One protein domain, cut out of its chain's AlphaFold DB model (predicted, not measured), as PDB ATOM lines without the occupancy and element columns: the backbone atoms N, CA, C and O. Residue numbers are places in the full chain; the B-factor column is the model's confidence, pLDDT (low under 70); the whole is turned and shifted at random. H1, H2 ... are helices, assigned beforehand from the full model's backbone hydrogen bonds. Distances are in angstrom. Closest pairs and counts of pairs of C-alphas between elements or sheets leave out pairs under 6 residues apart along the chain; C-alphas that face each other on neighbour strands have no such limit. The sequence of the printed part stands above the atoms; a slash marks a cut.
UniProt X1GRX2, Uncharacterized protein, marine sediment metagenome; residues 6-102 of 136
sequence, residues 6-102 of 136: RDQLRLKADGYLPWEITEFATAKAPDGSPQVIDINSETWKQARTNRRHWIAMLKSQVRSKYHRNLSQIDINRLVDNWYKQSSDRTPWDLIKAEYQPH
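What this domain is: This is residues 6 to 102 of the 136 residues of an uncharacterized protein of marine sediment metagenome (UniProt X1GRX2). One long helix, H3, makes most of the length of this model; a short helical hairpin of H1 and H2 is near one half of it, and H4 is set crosswise to it. The little helix H5 is near both H2 and H3, and residues 84 to 89, of which 84 is the last residue of H4 and 85 to 89 belong to the link from H4 to H5, stick out. The printed part has 97 residues with five named helices, in the order H1, H2, H3, H4, H5, and no named strand; the class is all helix. It is only just compact, close to loose, with a radius of gyration of the C-alphas of 14.7 A, and its elongated outline spans 50 by 27 by 22 A.

How they stand to each other: Begin with H1, residues 6 to 13, and H2, residues 18 to 26, which form a helical hairpin. They touch, their closest C-alphas being those of Gln 8 and Ile 21, 6.1 A apart, and run opposite ways at a shallow tilt of 26 degrees. Next look at H3, residues 42 to 66: H1 is close to it but not clearly touching, with C-alphas 11 and 48 closest at 7.5 A, and the two run the same way at a shallow tilt of 26 degrees. H2 and H3 are apart. Go on to H4, residues 72 to 84, which is close to H3 but not clearly touching; their closest C-alphas, those of Ile 55 and Ile 75, are 7.3 A apart, and their lines are only just about perpendicular at 71 degrees. H4 is apart from H1 and H2. Last comes H5, residues 91 to 94, close but not clearly touching to two helices: its closest C-alphas are Pro 91 to Glu 20 of H2, and Leu 94 to Ala 47 of H3, each 6.0 A. In H1, H2, H3 and H4 every O i to N i+4 pair is within hydrogen-bond range; H5 is too short for such a pair.

Where its parts are: Find C-alpha 6 at (-3.180, 51.419, -35.317), where H1 begins; it runs 10.7 A to C-alpha 13, and H2 runs 12.2 A from C-alpha 18 to C-alpha 26. H3 runs 35.8 A from C-alpha 42 at (2.750, 35.128, -30.193) to C-alpha 66 at (3.740, 56.362, -1.440). H4 measures 18.4 A, and H5, 5.9 A long, ends at C-alpha 94 at (11.858, 42.708, -24.298).

The domain as a whole: The two C-alphas farthest apart are those of Asp 31 and His 67, 50.7 A. The printed part has no cut, and the one long link is residues 27 to 41, between H2 and H3. The mean pLDDT of the printed part is 75.1; it is under 70 at residues 28 to 34, 36, 43 and 84 to 102.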
ATOM      1  N   ARG A   6      -2.344  52.199 -36.242       89.19
ATOM      2  CA  ARG A   6      -3.180  51.419 -35.317       89.19
ATOM      3  C   ARG A   6      -2.319  50.591 -34.360       89.19
ATOM      4  O   ARG A   6      -2.589  50.565 -33.160       89.19
ATOM      5  N   ASP A   7      -1.263  49.980 -34.877       86.94
ATOM      6  CA  ASP A   7      -0.319  49.173 -34.110       86.94
ATOM      7  C   ASP A   7       0.516  50.050 -33.173       86.94
ATOM      8  O   ASP A   7       0.668  49.729 -31.994       86.94
ATOM      9  N   GLN A   8       0.945  51.226 -33.642       88.19
ATOM     10  CA  GLN A   8       1.629  52.217 -32.806       88.19
ATOM     11  C   GLN A   8       0.760  52.677 -31.623       88.19
ATOM     12  O   GLN A   8       1.233  52.743 -30.486       88.19
ATOM     13  N   LEU A   9      -0.528  52.960 -31.857       90.19
ATOM     14  CA  LEU A   9      -1.469  53.327 -30.792       90.19
ATOM     15  C   LEU A   9      -1.680  52.186 -29.792       90.19
ATOM     16  O   LEU A   9      -1.799  52.436 -28.591       90.19
ATOM     17  N   ARG A  10      -1.680  50.936 -30.263       90.44
ATOM     18  CA  ARG A  10      -1.809  49.760 -29.400       90.44
ATOM     19  C   ARG A  10      -0.596  49.590 -28.491       90.44
ATOM     20  O   ARG A  10      -0.768  49.434 -27.286       90.44
ATOM     21  N   LEU A  11       0.614  49.722 -29.034       88.12
ATOM     22  CA  LEU A  11       1.842  49.709 -28.234       88.12
ATOM     23  C   LEU A  11       1.862  50.852 -27.211       88.12
ATOM     24  O   LEU A  11       2.223  50.645 -26.054       88.12
ATOM     25  N   LYS A  12       1.394  52.048 -27.584       88.31
ATOM     26  CA  LYS A  12       1.251  53.161 -26.634       88.31
ATOM     27  C   LYS A  12       0.300  52.814 -25.483       88.31
ATOM     28  O   LYS A  12       0.609  53.118 -24.335       88.31
ATOM     29  N   ALA A  13      -0.828  52.163 -25.772       87.19
ATOM     30  CA  ALA A  13      -1.791  51.730 -24.758       87.19
ATOM     31  C   ALA A  13      -1.234  50.629 -23.836       87.19
ATOM     32  O   ALA A  13      -1.507  50.634 -22.638       87.19
ATOM     33  N   ASP A  14      -0.392  49.738 -24.368       86.19
ATOM     34  CA  ASP A  14       0.338  48.739 -23.576       86.19
ATOM     35  C   ASP A  14       1.497  49.351 -22.762       86.19
ATOM     36  O   ASP A  14       2.141  48.659 -21.973       86.19
ATOM     37  N   GLY A  15       1.739  50.656 -22.926       83.69
ATOM     38  CA  GLY A  15       2.680  51.456 -22.152       83.69
ATOM     39  C   GLY A  15       4.116  51.424 -22.665       83.69
ATOM     40  O   GLY A  15       5.054  51.624 -21.886       83.69
ATOM     41  N   TYR A  16       4.300  51.185 -23.963       87.06
ATOM     42  CA  TYR A  16       5.552  51.483 -24.658       87.06
ATOM     43  C   TYR A  16       5.743  53.000 -24.802       87.06
ATOM     44  O   TYR A  16       4.788  53.759 -24.992       87.06
ATOM     45  N   LEU A  17       6.990  53.451 -24.696       85.81
ATOM     46  CA  LEU A  17       7.377  54.851 -24.809       85.81
ATOM     47  C   LEU A  17       7.359  55.302 -26.279       85.81
ATOM     48  O   LEU A  17       7.627  54.500 -27.174       85.81
ATOM     49  N   PRO A  18       7.122  56.600 -26.557       85.94
ATOM     50  CA  PRO A  18       7.100  57.118 -27.927       85.94
ATOM     51  C   PRO A  18       8.369  56.813 -28.736       85.94
ATOM     52  O   PRO A  18       8.294  56.551 -29.936       85.94
ATOM     53  N   TRP A  19       9.534  56.816 -28.085       82.31
ATOM     54  CA  TRP A  19      10.799  56.506 -28.747       82.31
ATOM     55  C   TRP A  19      10.952  55.005 -29.044       82.31
ATOM     56  O   TRP A  19      11.475  54.676 -30.101       82.31
ATOM     57  N   GLU A  20      10.433  54.107 -28.191       82.81
ATOM     58  CA  GLU A  20      10.394  52.655 -28.457       82.81
ATOM     59  C   GLU A  20       9.527  52.375 -29.692       82.81
ATOM     60  O   GLU A  20       9.925  51.664 -30.604       82.81
ATOM     61  N   ILE A  21       8.355  53.007 -29.769       86.75
ATOM     62  CA  ILE A  21       7.435  52.851 -30.904       86.75
ATOM     63  C   ILE A  21       8.067  53.376 -32.197       86.75
ATOM     64  O   ILE A  21       7.959  52.739 -33.243       86.75
ATOM     65  N   THR A  22       8.757  54.517 -32.123       83.38
ATOM     66  CA  THR A  22       9.484  55.085 -33.268       83.38
ATOM     67  C   THR A  22      10.593  54.145 -33.735       83.38
ATOM     68  O   THR A  22      10.770  53.948 -34.938       83.38
ATOM     69  N   GLU A  23      11.307  53.527 -32.794       81.69
ATOM     70  CA  GLU A  23      12.339  52.533 -33.071       81.69
ATOM     71  C   GLU A  23      11.779  51.351 -33.865       81.69
ATOM     72  O   GLU A  23      12.330  50.984 -34.899       81.69
ATOM     73  N   PHE A  24      10.642  50.802 -33.433       81.19
ATOM     74  CA  PHE A  24       9.980  49.701 -34.129       81.19
ATOM     75  C   PHE A  24       9.443  50.133 -35.501       81.19
ATOM     76  O   PHE A  24       9.646  49.445 -36.497       81.19
ATOM     77  N   ALA A  25       8.813  51.304 -35.596       79.00
ATOM     78  CA  ALA A  25       8.216  51.791 -36.841       79.00
ATOM     79  C   ALA A  25       9.241  52.150 -37.935       79.00
ATOM     80  O   ALA A  25       8.894  52.173 -39.123       79.00
ATOM     81  N   THR A  26      10.481  52.450 -37.536       77.69
ATOM     82  CA  THR A  26      11.590  52.826 -38.430       77.69
ATOM     83  C   THR A  26      12.650  51.736 -38.572       77.69
ATOM     84  O   THR A  26      13.628  51.932 -39.299       77.69
ATOM     85  N   ALA A  27      12.446  50.588 -37.922       73.88
ATOM     86  CA  ALA A  27      13.328  49.440 -38.001       73.88
ATOM     87  C   ALA A  27      13.530  49.004 -39.458       73.88
ATOM     88  O   ALA A  27      12.600  49.015 -40.270       73.88
ATOM     89  N   LYS A  28      14.764  48.618 -39.783       68.94
ATOM     90  CA  LYS A  28      15.139  48.110 -41.102       68.94
ATOM     91  C   LYS A  28      15.661  46.687 -40.985       68.94
ATOM     92  O   LYS A  28      16.360  46.367 -40.023       68.94
ATOM     93  N   ALA A  29      15.324  45.864 -41.968       65.50
ATOM     94  CA  ALA A  29      15.924  44.557 -42.157       65.50
ATOM     95  C   ALA A  29      17.393  44.708 -42.621       65.50
ATOM     96  O   ALA A  29      17.805  45.802 -43.023       65.50
ATOM     97  N   PRO A  30      18.204  43.632 -42.595       60.12
ATOM     98  CA  PRO A  30      19.617  43.690 -42.995       60.12
ATOM     99  C   PRO A  30      19.867  44.167 -44.432       60.12
ATOM    100  O   PRO A  30      20.897  44.768 -44.716       60.12
ATOM    101  N   ASP A  31      18.904  43.945 -45.324       67.56
ATOM    102  CA  ASP A  31      18.911  44.422 -46.713       67.56
ATOM    103  C   ASP A  31      18.565  45.922 -46.849       67.56
ATOM    104  O   ASP A  31      18.528  46.464 -47.951       67.56
ATOM    105  N   GLY A  32      18.314  46.614 -45.733       62.88
ATOM    106  CA  GLY A  32      17.975  48.035 -45.692       62.88
ATOM    107  C   GLY A  32      16.503  48.350 -45.970       62.88
ATOM    108  O   GLY A  32      16.112  49.520 -45.862       62.88
ATOM    109  N   SER A  33      15.682  47.342 -46.281       69.75
ATOM    110  CA  SER A  33      14.234  47.495 -46.429       69.75
ATOM    111  C   SER A  33      13.552  47.727 -45.071       69.75
ATOM    112  O   SER A  33      14.115  47.389 -44.025       69.75
ATOM    113  N   PRO A  34      12.355  48.343 -45.030       65.50
ATOM    114  CA  PRO A  34      11.593  48.469 -43.790       65.50
ATOM    115  C   PRO A  34      11.283  47.093 -43.186       65.50
ATOM    116  O   PRO A  34      10.733  46.226 -43.859       65.50
ATOM    117  N   GLN A  35      11.593  46.909 -41.903       70.81
ATOM    118  CA  GLN A  35      11.293  45.678 -41.180       70.81
ATOM    119  C   GLN A  35       9.788  45.585 -40.930       70.81
ATOM    120  O   GLN A  35       9.235  46.375 -40.168       70.81
ATOM    121  N   VAL A  36       9.123  44.593 -41.514       69.19
ATOM    122  CA  VAL A  36       7.729  44.301 -41.166       69.19
ATOM    123  C   VAL A  36       7.697  43.696 -39.764       69.19
ATOM    124  O   VAL A  36       8.414  42.735 -39.475       69.19
ATOM    125  N   ILE A  37       6.891  44.290 -38.885       74.56
ATOM    126  CA  ILE A  37       6.706  43.854 -37.499       74.56
ATOM    127  C   ILE A  37       5.243  43.474 -37.318       74.56
ATOM    128  O   ILE A  37       4.370  44.336 -37.412       74.56
ATOM    129  N   ASP A  38       4.979  42.204 -37.017       76.94
ATOM    130  CA  ASP A  38       3.642  41.750 -36.641       76.94
ATOM    131  C   ASP A  38       3.475  41.771 -35.117       76.94
ATOM    132  O   ASP A  38       3.917  40.867 -34.405       76.94
ATOM    133  N   ILE A  39       2.788  42.799 -34.613       77.25
ATOM    134  CA  ILE A  39       2.500  42.945 -33.179       77.25
ATOM    135  C   ILE A  39       1.444  41.952 -32.648       77.25
ATOM    136  O   ILE A  39       1.127  41.967 -31.450       77.25
ATOM    137  N   ASN A  40       0.843  41.146 -33.531       77.25
ATOM    138  CA  ASN A  40      -0.120  40.098 -33.196       77.25
ATOM    139  C   ASN A  40       0.492  38.693 -33.223       77.25
ATOM    140  O   ASN A  40      -0.212  37.739 -32.888       77.25
ATOM    141  N   SER A  41       1.773  38.564 -33.555       77.19
ATOM    142  CA  SER A  41       2.522  37.330 -33.329       77.19
ATOM    143  C   SER A  41       2.514  36.924 -31.850       77.19
ATOM    144  O   SER A  41       2.329  37.761 -30.957       77.19
ATOM    145  N   GLU A  42       2.717  35.637 -31.569       71.06
ATOM    146  CA  GLU A  42       2.750  35.128 -30.193       71.06
ATOM    147  C   GLU A  42       3.871  35.779 -29.376       71.06
ATOM    148  O   GLU A  42       3.649  36.178 -28.230       71.06
ATOM    149  N   THR A  43       5.034  36.023 -29.983       69.38
ATOM    150  CA  THR A  43       6.135  36.702 -29.289       69.38
ATOM    151  C   THR A  43       5.778  38.136 -28.921       69.38
ATOM    152  O   THR A  43       5.993  38.556 -27.781       69.38
ATOM    153  N   TRP A  44       5.181  38.902 -29.839       78.06
ATOM    154  CA  TRP A  44       4.752  40.262 -29.518       78.06
ATOM    155  C   TRP A  44       3.601  40.291 -28.521       78.06
ATOM    156  O   TRP A  44       3.582  41.155 -27.643       78.06
ATOM    157  N   LYS A  45       2.659  39.348 -28.592       78.19
ATOM    158  CA  LYS A  45       1.617  39.198 -27.568       78.19
ATOM    159  C   LYS A  45       2.228  38.937 -26.193       78.19
ATOM    160  O   LYS A  45       1.801  39.571 -25.220       78.19
ATOM    161  N   GLN A  46       3.245  38.079 -26.106       75.44
ATOM    162  CA  GLN A  46       3.958  37.812 -24.860       75.44
ATOM    163  C   GLN A  46       4.712  39.054 -24.370       75.44
ATOM    164  O   GLN A  46       4.543  39.451 -23.218       75.44
ATOM    165  N   ALA A  47       5.465  39.734 -25.239       77.88
ATOM    166  CA  ALA A  47       6.187  40.964 -24.904       77.88
ATOM    167  C   ALA A  47       5.239  42.071 -24.409       77.88
ATOM    168  O   ALA A  47       5.480  42.709 -23.385       77.88
ATOM    169  N   ARG A  48       4.100  42.265 -25.086       84.75
ATOM    170  CA  ARG A  48       3.044  43.212 -24.685       84.75
ATOM    171  C   ARG A  48       2.410  42.824 -23.349       84.75
ATOM    172  O   ARG A  48       2.123  43.694 -22.530       84.75
ATOM    173  N   THR A  49       2.214  41.536 -23.084       82.38
ATOM    174  CA  THR A  49       1.715  41.047 -21.788       82.38
ATOM    175  C   THR A  49       2.724  41.285 -20.670       82.38
ATOM    176  O   THR A  49       2.369  41.888 -19.658       82.38
ATOM    177  N   ASN A  50       3.991  40.936 -20.886       80.00
ATOM    178  CA  ASN A  50       5.080  41.201 -19.946       80.00
ATOM    179  C   ASN A  50       5.203  42.701 -19.648       80.00
ATOM    180  O   ASN A  50       5.317  43.096 -18.488       80.00
ATOM    181  N   ARG A  51       5.099  43.555 -20.676       83.56
ATOM    182  CA  ARG A  51       5.127  45.014 -20.514       83.56
ATOM    183  C   ARG A  51       3.968  45.516 -19.656       83.56
ATOM    184  O   ARG A  51       4.193  46.287 -18.724       83.56
ATOM    185  N   ARG A  52       2.745  45.044 -19.915       86.75
ATOM    186  CA  ARG A  52       1.566  45.382 -19.102       86.75
ATOM    187  C   ARG A  52       1.728  44.934 -17.648       86.75
ATOM    188  O   ARG A  52       1.437  45.720 -16.747       86.75
ATOM    189  N   HIS A  53       2.224  43.719 -17.411       81.56
ATOM    190  CA  HIS A  53       2.497  43.214 -16.061       81.56
ATOM    191  C   HIS A  53       3.546  44.053 -15.338       81.56
ATOM    192  O   HIS A  53       3.329  44.448 -14.195       81.56
ATOM    193  N   TRP A  54       4.643  44.403 -16.008       82.31
ATOM    194  CA  TRP A  54       5.672  45.256 -15.423       82.31
ATOM    195  C   TRP A  54       5.114  46.624 -15.013       82.31
ATOM    196  O   TRP A  54       5.336  47.078 -13.891       82.31
ATOM    197  N   ILE A  55       4.302  47.254 -15.865       84.75
ATOM    198  CA  ILE A  55       3.647  48.526 -15.530       84.75
ATOM    199  C   ILE A  55       2.674  48.366 -14.357       84.75
ATOM    200  O   ILE A  55       2.620  49.236 -13.485       84.75
ATOM    201  N   ALA A  56       1.917  47.269 -14.303       84.56
ATOM    202  CA  ALA A  56       1.043  46.974 -13.171       84.56
ATOM    203  C   ALA A  56       1.840  46.811 -11.863       84.56
ATOM    204  O   ALA A  56       1.439  47.357 -10.834       84.56
ATOM    205  N   MET A  57       3.003  46.153 -11.911       82.88
ATOM    206  CA  MET A  57       3.915  46.049 -10.769       82.88
ATOM    207  C   MET A  57       4.436  47.417 -10.325       82.88
ATOM    208  O   MET A  57       4.383  47.717  -9.135       82.88
ATOM    209  N   LEU A  58       4.865  48.277 -11.257       82.50
ATOM    210  CA  LEU A  58       5.310  49.641 -10.937       82.50
ATOM    211  C   LEU A  58       4.200  50.452 -10.250       82.50
ATOM    212  O   LEU A  58       4.442  51.113  -9.239       82.50
ATOM    213  N   LYS A  59       2.966  50.369 -10.767       85.31
ATOM    214  CA  LYS A  59       1.792  51.013 -10.160       85.31
ATOM    215  C   LYS A  59       1.535  50.494  -8.744       85.31
ATOM    216  O   LYS A  59       1.320  51.298  -7.839       85.31
ATOM    217  N   SER A  60       1.581  49.176  -8.551       82.00
ATOM    218  CA  SER A  60       1.370  48.530  -7.251       82.00
ATOM    219  C   SER A  60       2.430  48.943  -6.222       82.00
ATOM    220  O   SER A  60       2.089  49.400  -5.132       82.00
ATOM    221  N   GLN A  61       3.714  48.887  -6.593       78.75
ATOM    222  CA  GLN A  61       4.829  49.289  -5.730       78.75
ATOM    223  C   GLN A  61       4.725  50.754  -5.298       78.75
ATOM    224  O   GLN A  61       4.929  51.074  -4.128       78.75
ATOM    225  N   VAL A  62       4.372  51.651  -6.222       80.94
ATOM    226  CA  VAL A  62       4.243  53.076  -5.898       80.94
ATOM    227  C   VAL A  62       3.029  53.334  -5.016       80.94
ATOM    228  O   VAL A  62       3.141  54.091  -4.052       80.94
ATOM    229  N   ARG A  63       1.899  52.675  -5.288       86.31
ATOM    230  CA  ARG A  63       0.709  52.780  -4.438       86.31
ATOM    231  C   ARG A  63       0.987  52.280  -3.022       86.31
ATOM    232  O   ARG A  63       0.571  52.932  -2.075       86.31
ATOM    233  N   SER A  64       1.708  51.169  -2.879       82.25
ATOM    234  CA  SER A  64       2.072  50.606  -1.575       82.25
ATOM    235  C   SER A  64       3.052  51.493  -0.802       82.25
ATOM    236  O   SER A  64       2.870  51.682   0.393       82.25
ATOM    237  N   LYS A  65       4.064  52.063  -1.470       81.00
ATOM    238  CA  LYS A  65       5.123  52.838  -0.805       81.00
ATOM    239  C   LYS A  65       4.762  54.302  -0.546       81.00
ATOM    240  O   LYS A  65       5.231  54.884   0.424       81.00
ATOM    241  N   TYR A  66       3.990  54.916  -1.440       84.75
ATOM    242  CA  TYR A  66       3.740  56.362  -1.440       84.75
ATOM    243  C   TYR A  66       2.254  56.720  -1.337       84.75
ATOM    244  O   TYR A  66       1.919  57.897  -1.445       84.75
ATOM    245  N   HIS A  67       1.359  55.732  -1.201       85.88
ATOM    246  CA  HIS A  67      -0.099  55.915  -1.119       85.88
ATOM    247  C   HIS A  67      -0.699  56.783  -2.240       85.88
ATOM    248  O   HIS A  67      -1.766  57.371  -2.085       85.88
ATOM    249  N   ARG A  68      -0.032  56.843  -3.399       85.62
ATOM    250  CA  ARG A  68      -0.452  57.637  -4.561       85.62
ATOM    251  C   ARG A  68      -0.563  56.784  -5.814       85.62
ATOM    252  O   ARG A  68       0.157  55.798  -5.977       85.62
ATOM    253  N   ASN A  69      -1.425  57.210  -6.731       83.81
ATOM    254  CA  ASN A  69      -1.512  56.618  -8.059       83.81
ATOM    255  C   ASN A  69      -0.367  57.123  -8.945       83.81
ATOM    256  O   ASN A  69      -0.006  58.300  -8.916       83.81
ATOM    257  N   LEU A  70       0.198  56.219  -9.741       82.19
ATOM    258  CA  LEU A  70       1.282  56.536 -10.662       82.19
ATOM    259  C   LEU A  70       0.711  57.138 -11.953       82.19
ATOM    260  O   LEU A  70      -0.104  56.502 -12.627       82.19
ATOM    261  N   SER A  71       1.140  58.352 -12.302       84.75
ATOM    262  CA  SER A  71       0.745  58.995 -13.560       84.75
ATOM    263  C   SER A  71       1.445  58.351 -14.764       84.75
ATOM    264  O   SER A  71       2.501  57.729 -14.626       84.75
ATOM    265  N   GLN A  72       0.907  58.535 -15.975       79.38
ATOM    266  CA  GLN A  72       1.578  58.063 -17.196       79.38
ATOM    267  C   GLN A  72       2.957  58.719 -17.390       79.38
ATOM    268  O   GLN A  72       3.883  58.077 -17.878       79.38
ATOM    269  N   ILE A  73       3.115  59.977 -16.970       81.69
ATOM    270  CA  ILE A  73       4.398  60.691 -17.018       81.69
ATOM    271  C   ILE A  73       5.413  60.032 -16.077       81.69
ATOM    272  O   ILE A  73       6.568  59.843 -16.460       81.69
ATOM    273  N   ASP A  74       4.990  59.635 -14.876       80.75
ATOM    274  CA  ASP A  74       5.856  58.939 -13.922       80.75
ATOM    275  C   ASP A  74       6.261  57.551 -14.430       80.75
ATOM    276  O   ASP A  74       7.431  57.187 -14.337       80.75
ATOM    277  N   ILE A  75       5.323  56.801 -15.024       80.94
ATOM    278  CA  ILE A  75       5.619  55.515 -15.680       80.94
ATOM    279  C   ILE A  75       6.689  55.720 -16.749       80.94
ATOM    280  O   ILE A  75       7.693  55.012 -16.752       80.94
ATOM    281  N   ASN A  76       6.509  56.726 -17.609       79.00
ATOM    282  CA  ASN A  76       7.462  57.010 -18.671       79.00
ATOM    283  C   ASN A  76       8.860  57.313 -18.117       79.00
ATOM    284  O   ASN A  76       9.841  56.781 -18.626       79.00
ATOM    285  N   ARG A  77       8.953  58.113 -17.045       79.31
ATOM    286  CA  ARG A  77      10.226  58.423 -16.373       79.31
ATOM    287  C   ARG A  77      10.873  57.191 -15.742       79.31
ATOM    288  O   ARG A  77      12.082  57.028 -15.855       79.31
ATOM    289  N   LEU A  78      10.099  56.333 -15.078       79.69
ATOM    290  CA  LEU A  78      10.624  55.125 -14.432       79.69
ATOM    291  C   LEU A  78      11.146  54.115 -15.454       79.69
ATOM    292  O   LEU A  78      12.225  53.559 -15.261       79.69
ATOM    293  N   VAL A  79      10.416  53.919 -16.551       78.25
ATOM    294  CA  VAL A  79      10.861  53.068 -17.660       78.25
ATOM    295  C   VAL A  79      12.118  53.649 -18.313       78.25
ATOM    296  O   VAL A  79      13.086  52.924 -18.520       78.25
ATOM    297  N   ASP A  80      12.140  54.953 -18.601       75.75
ATOM    298  CA  ASP A  80      13.306  55.620 -19.194       75.75
ATOM    299  C   ASP A  80      14.545  55.509 -18.287       75.75
ATOM    300  O   ASP A  80      15.642  55.187 -18.741       75.75
ATOM    301  N   ASN A  81      14.365  55.673 -16.973       74.19
ATOM    302  CA  ASN A  81      15.427  55.468 -15.991       74.19
ATOM    303  C   ASN A  81      15.905  54.011 -15.938       74.19
ATOM    304  O   ASN A  81      17.103  53.774 -15.811       74.19
ATOM    305  N   TRP A  82      15.002  53.035 -16.067       74.94
ATOM    306  CA  TRP A  82      15.367  51.618 -16.112       74.94
ATOM    307  C   TRP A  82      16.236  51.276 -17.332       74.94
ATOM    308  O   TRP A  82      17.180  50.493 -17.203       74.94
ATOM    309  N   TYR A  83      15.982  51.896 -18.489       70.00
ATOM    310  CA  TYR A  83      16.863  51.779 -19.656       70.00
ATOM    311  C   TYR A  83      18.217  52.464 -19.433       70.00
ATOM    312  O   TYR A  83      19.245  51.913 -19.802       70.00
ATOM    313  N   LYS A  84      18.258  53.622 -18.762       69.62
ATOM    314  CA  LYS A  84      19.519  54.337 -18.470       69.62
ATOM    315  C   LYS A  84      20.444  53.615 -17.489       69.62
ATOM    316  O   LYS A  84      21.636  53.901 -17.474       69.62
ATOM    317  N   GLN A  85      19.920  52.700 -16.671       67.56
ATOM    318  CA  GLN A  85      20.716  51.938 -15.701       67.56
ATOM    319  C   GLN A  85      21.697  50.948 -16.345       67.56
ATOM    320  O   GLN A  85      22.611  50.483 -15.670       67.56
ATOM    321  N   SER A  86      21.527  50.603 -17.621       58.31
ATOM    322  CA  SER A  86      22.454  49.730 -18.342       58.31
ATOM    323  C   SER A  86      22.457  50.100 -19.820       58.31
ATOM    324  O   SER A  86      21.416  50.064 -20.470       58.31
ATOM    325  N   SER A  87      23.635  50.435 -20.355       58.28
ATOM    326  CA  SER A  87      23.830  50.852 -21.755       58.28
ATOM    327  C   SER A  87      23.405  49.812 -22.786       58.28
ATOM    328  O   SER A  87      23.206  50.154 -23.950       58.28
ATOM    329  N   ASP A  88      23.280  48.558 -22.362       59.78
ATOM    330  CA  ASP A  88      23.070  47.419 -23.248       59.78
ATOM    331  C   ASP A  88      21.586  47.058 -23.365       59.78
ATOM    332  O   ASP A  88      21.223  46.218 -24.184       59.78
ATOM    333  N   ARG A  89      20.717  47.705 -22.570       63.88
ATOM    334  CA  ARG A  89      19.273  47.477 -22.605       63.88
ATOM    335  C   ARG A  89      18.660  48.194 -23.792       63.88
ATOM    336  O   ARG A  89      18.673  49.419 -23.897       63.88
ATOM    337  N   THR A  90      18.049  47.410 -24.657       65.25
ATOM    338  CA  THR A  90      17.366  47.869 -25.857       65.25
ATOM    339  C   THR A  90      15.889  47.489 -25.794       65.25
ATOM    340  O   THR A  90      15.540  46.481 -25.177       65.25
ATOM    341  N   PRO A  91      14.992  48.241 -26.454       63.56
ATOM    342  CA  PRO A  91      13.568  47.892 -26.506       63.56
ATOM    343  C   PRO A  91      13.306  46.496 -27.068       63.56
ATOM    344  O   PRO A  91      12.318  45.855 -26.724       63.56
ATOM    345  N   TRP A  92      14.217  46.012 -27.910       64.69
ATOM    346  CA  TRP A  92      14.173  44.687 -28.513       64.69
ATOM    347  C   TRP A  92      14.560  43.559 -27.559       64.69
ATOM    348  O   TRP A  92      14.206  42.415 -27.827       64.69
ATOM    349  N   ASP A  93      15.241  43.836 -26.441       62.03
ATOM    350  CA  ASP A  93      15.528  42.803 -25.436       62.03
ATOM    351  C   ASP A  93      14.247  42.299 -24.765       62.03
ATOM    352  O   ASP A  93      14.177  41.137 -24.376       62.03
ATOM    353  N   LEU A  94      13.198  43.129 -24.717       57.75
ATOM    354  CA  LEU A  94      11.858  42.708 -24.298       57.75
ATOM    355  C   LEU A  94      11.154  41.813 -25.338       57.75
ATOM    356  O   LEU A  94      10.134  41.209 -25.017       57.75
ATOM    357  N   ILE A  95      11.675  41.748 -26.569       59.50
ATOM    358  CA  ILE A  95      11.032  41.156 -27.759       59.50
ATOM    359  C   ILE A  95      11.846  39.967 -28.318       59.50
ATOM    360  O   ILE A  95      11.463  39.360 -29.317       59.50
ATOM    361  N   LYS A  96      12.968  39.579 -27.692       53.16
ATOM    362  CA  LYS A  96      13.827  38.480 -28.171       53.16
ATOM    363  C   LYS A  96      13.141  37.105 -28.090       53.16
ATOM    364  O   LYS A  96      13.362  36.368 -27.137       53.16
ATOM    365  N   ALA A  97      12.374  36.762 -29.127       42.50
ATOM    366  CA  ALA A  97      12.189  35.401 -29.653       42.50
ATOM    367  C   ALA A  97      11.562  35.331 -31.073       42.50
ATOM    368  O   ALA A  97      11.178  34.249 -31.493       42.50
ATOM    369  N   GLU A  98      11.481  36.424 -31.846       41.19
ATOM    370  CA  GLU A  98      10.916  36.378 -33.216       41.19
ATOM    371  C   GLU A  98      11.679  37.248 -34.231       41.19
ATOM    372  O   GLU A  98      11.115  37.890 -35.115       41.19
ATOM    373  N   TYR A  99      13.011  37.249 -34.152       38.91
ATOM    374  CA  TYR A  99      13.779  37.470 -35.377       38.91
ATOM    375  C   TYR A  99      13.703  36.146 -36.142       38.91
ATOM    376  O   TYR A  99      14.124  35.121 -35.614       38.91
ATOM    377  N   GLN A 100      13.048  36.140 -37.303       43.25
ATOM    378  CA  GLN A 100      12.724  34.935 -38.074       43.25
ATOM    379  C   GLN A 100      13.880  33.907 -38.115       43.25
ATOM    380  O   GLN A 100      15.035  34.315 -38.261       43.25
ATOM    381  N   PRO A 101      13.589  32.588 -38.075       42.81
ATOM    382  CA  PRO A 101      14.551  31.487 -37.877       42.81
ATOM    383  C   PRO A 101      15.698  31.361 -38.904       42.81
ATOM    384  O   PRO A 101      16.513  30.450 -38.798       42.81
ATOM    385  N   HIS A 102      15.796  32.264 -39.884       44.59
ATOM    386  CA  HIS A 102      16.820  32.274 -40.938       44.59
ATOM    387  C   HIS A 102      17.794  33.461 -40.844       44.59
ATOM    388  O   HIS A 102      18.772  33.494 -41.586       44.59
TER     389      HIS A 102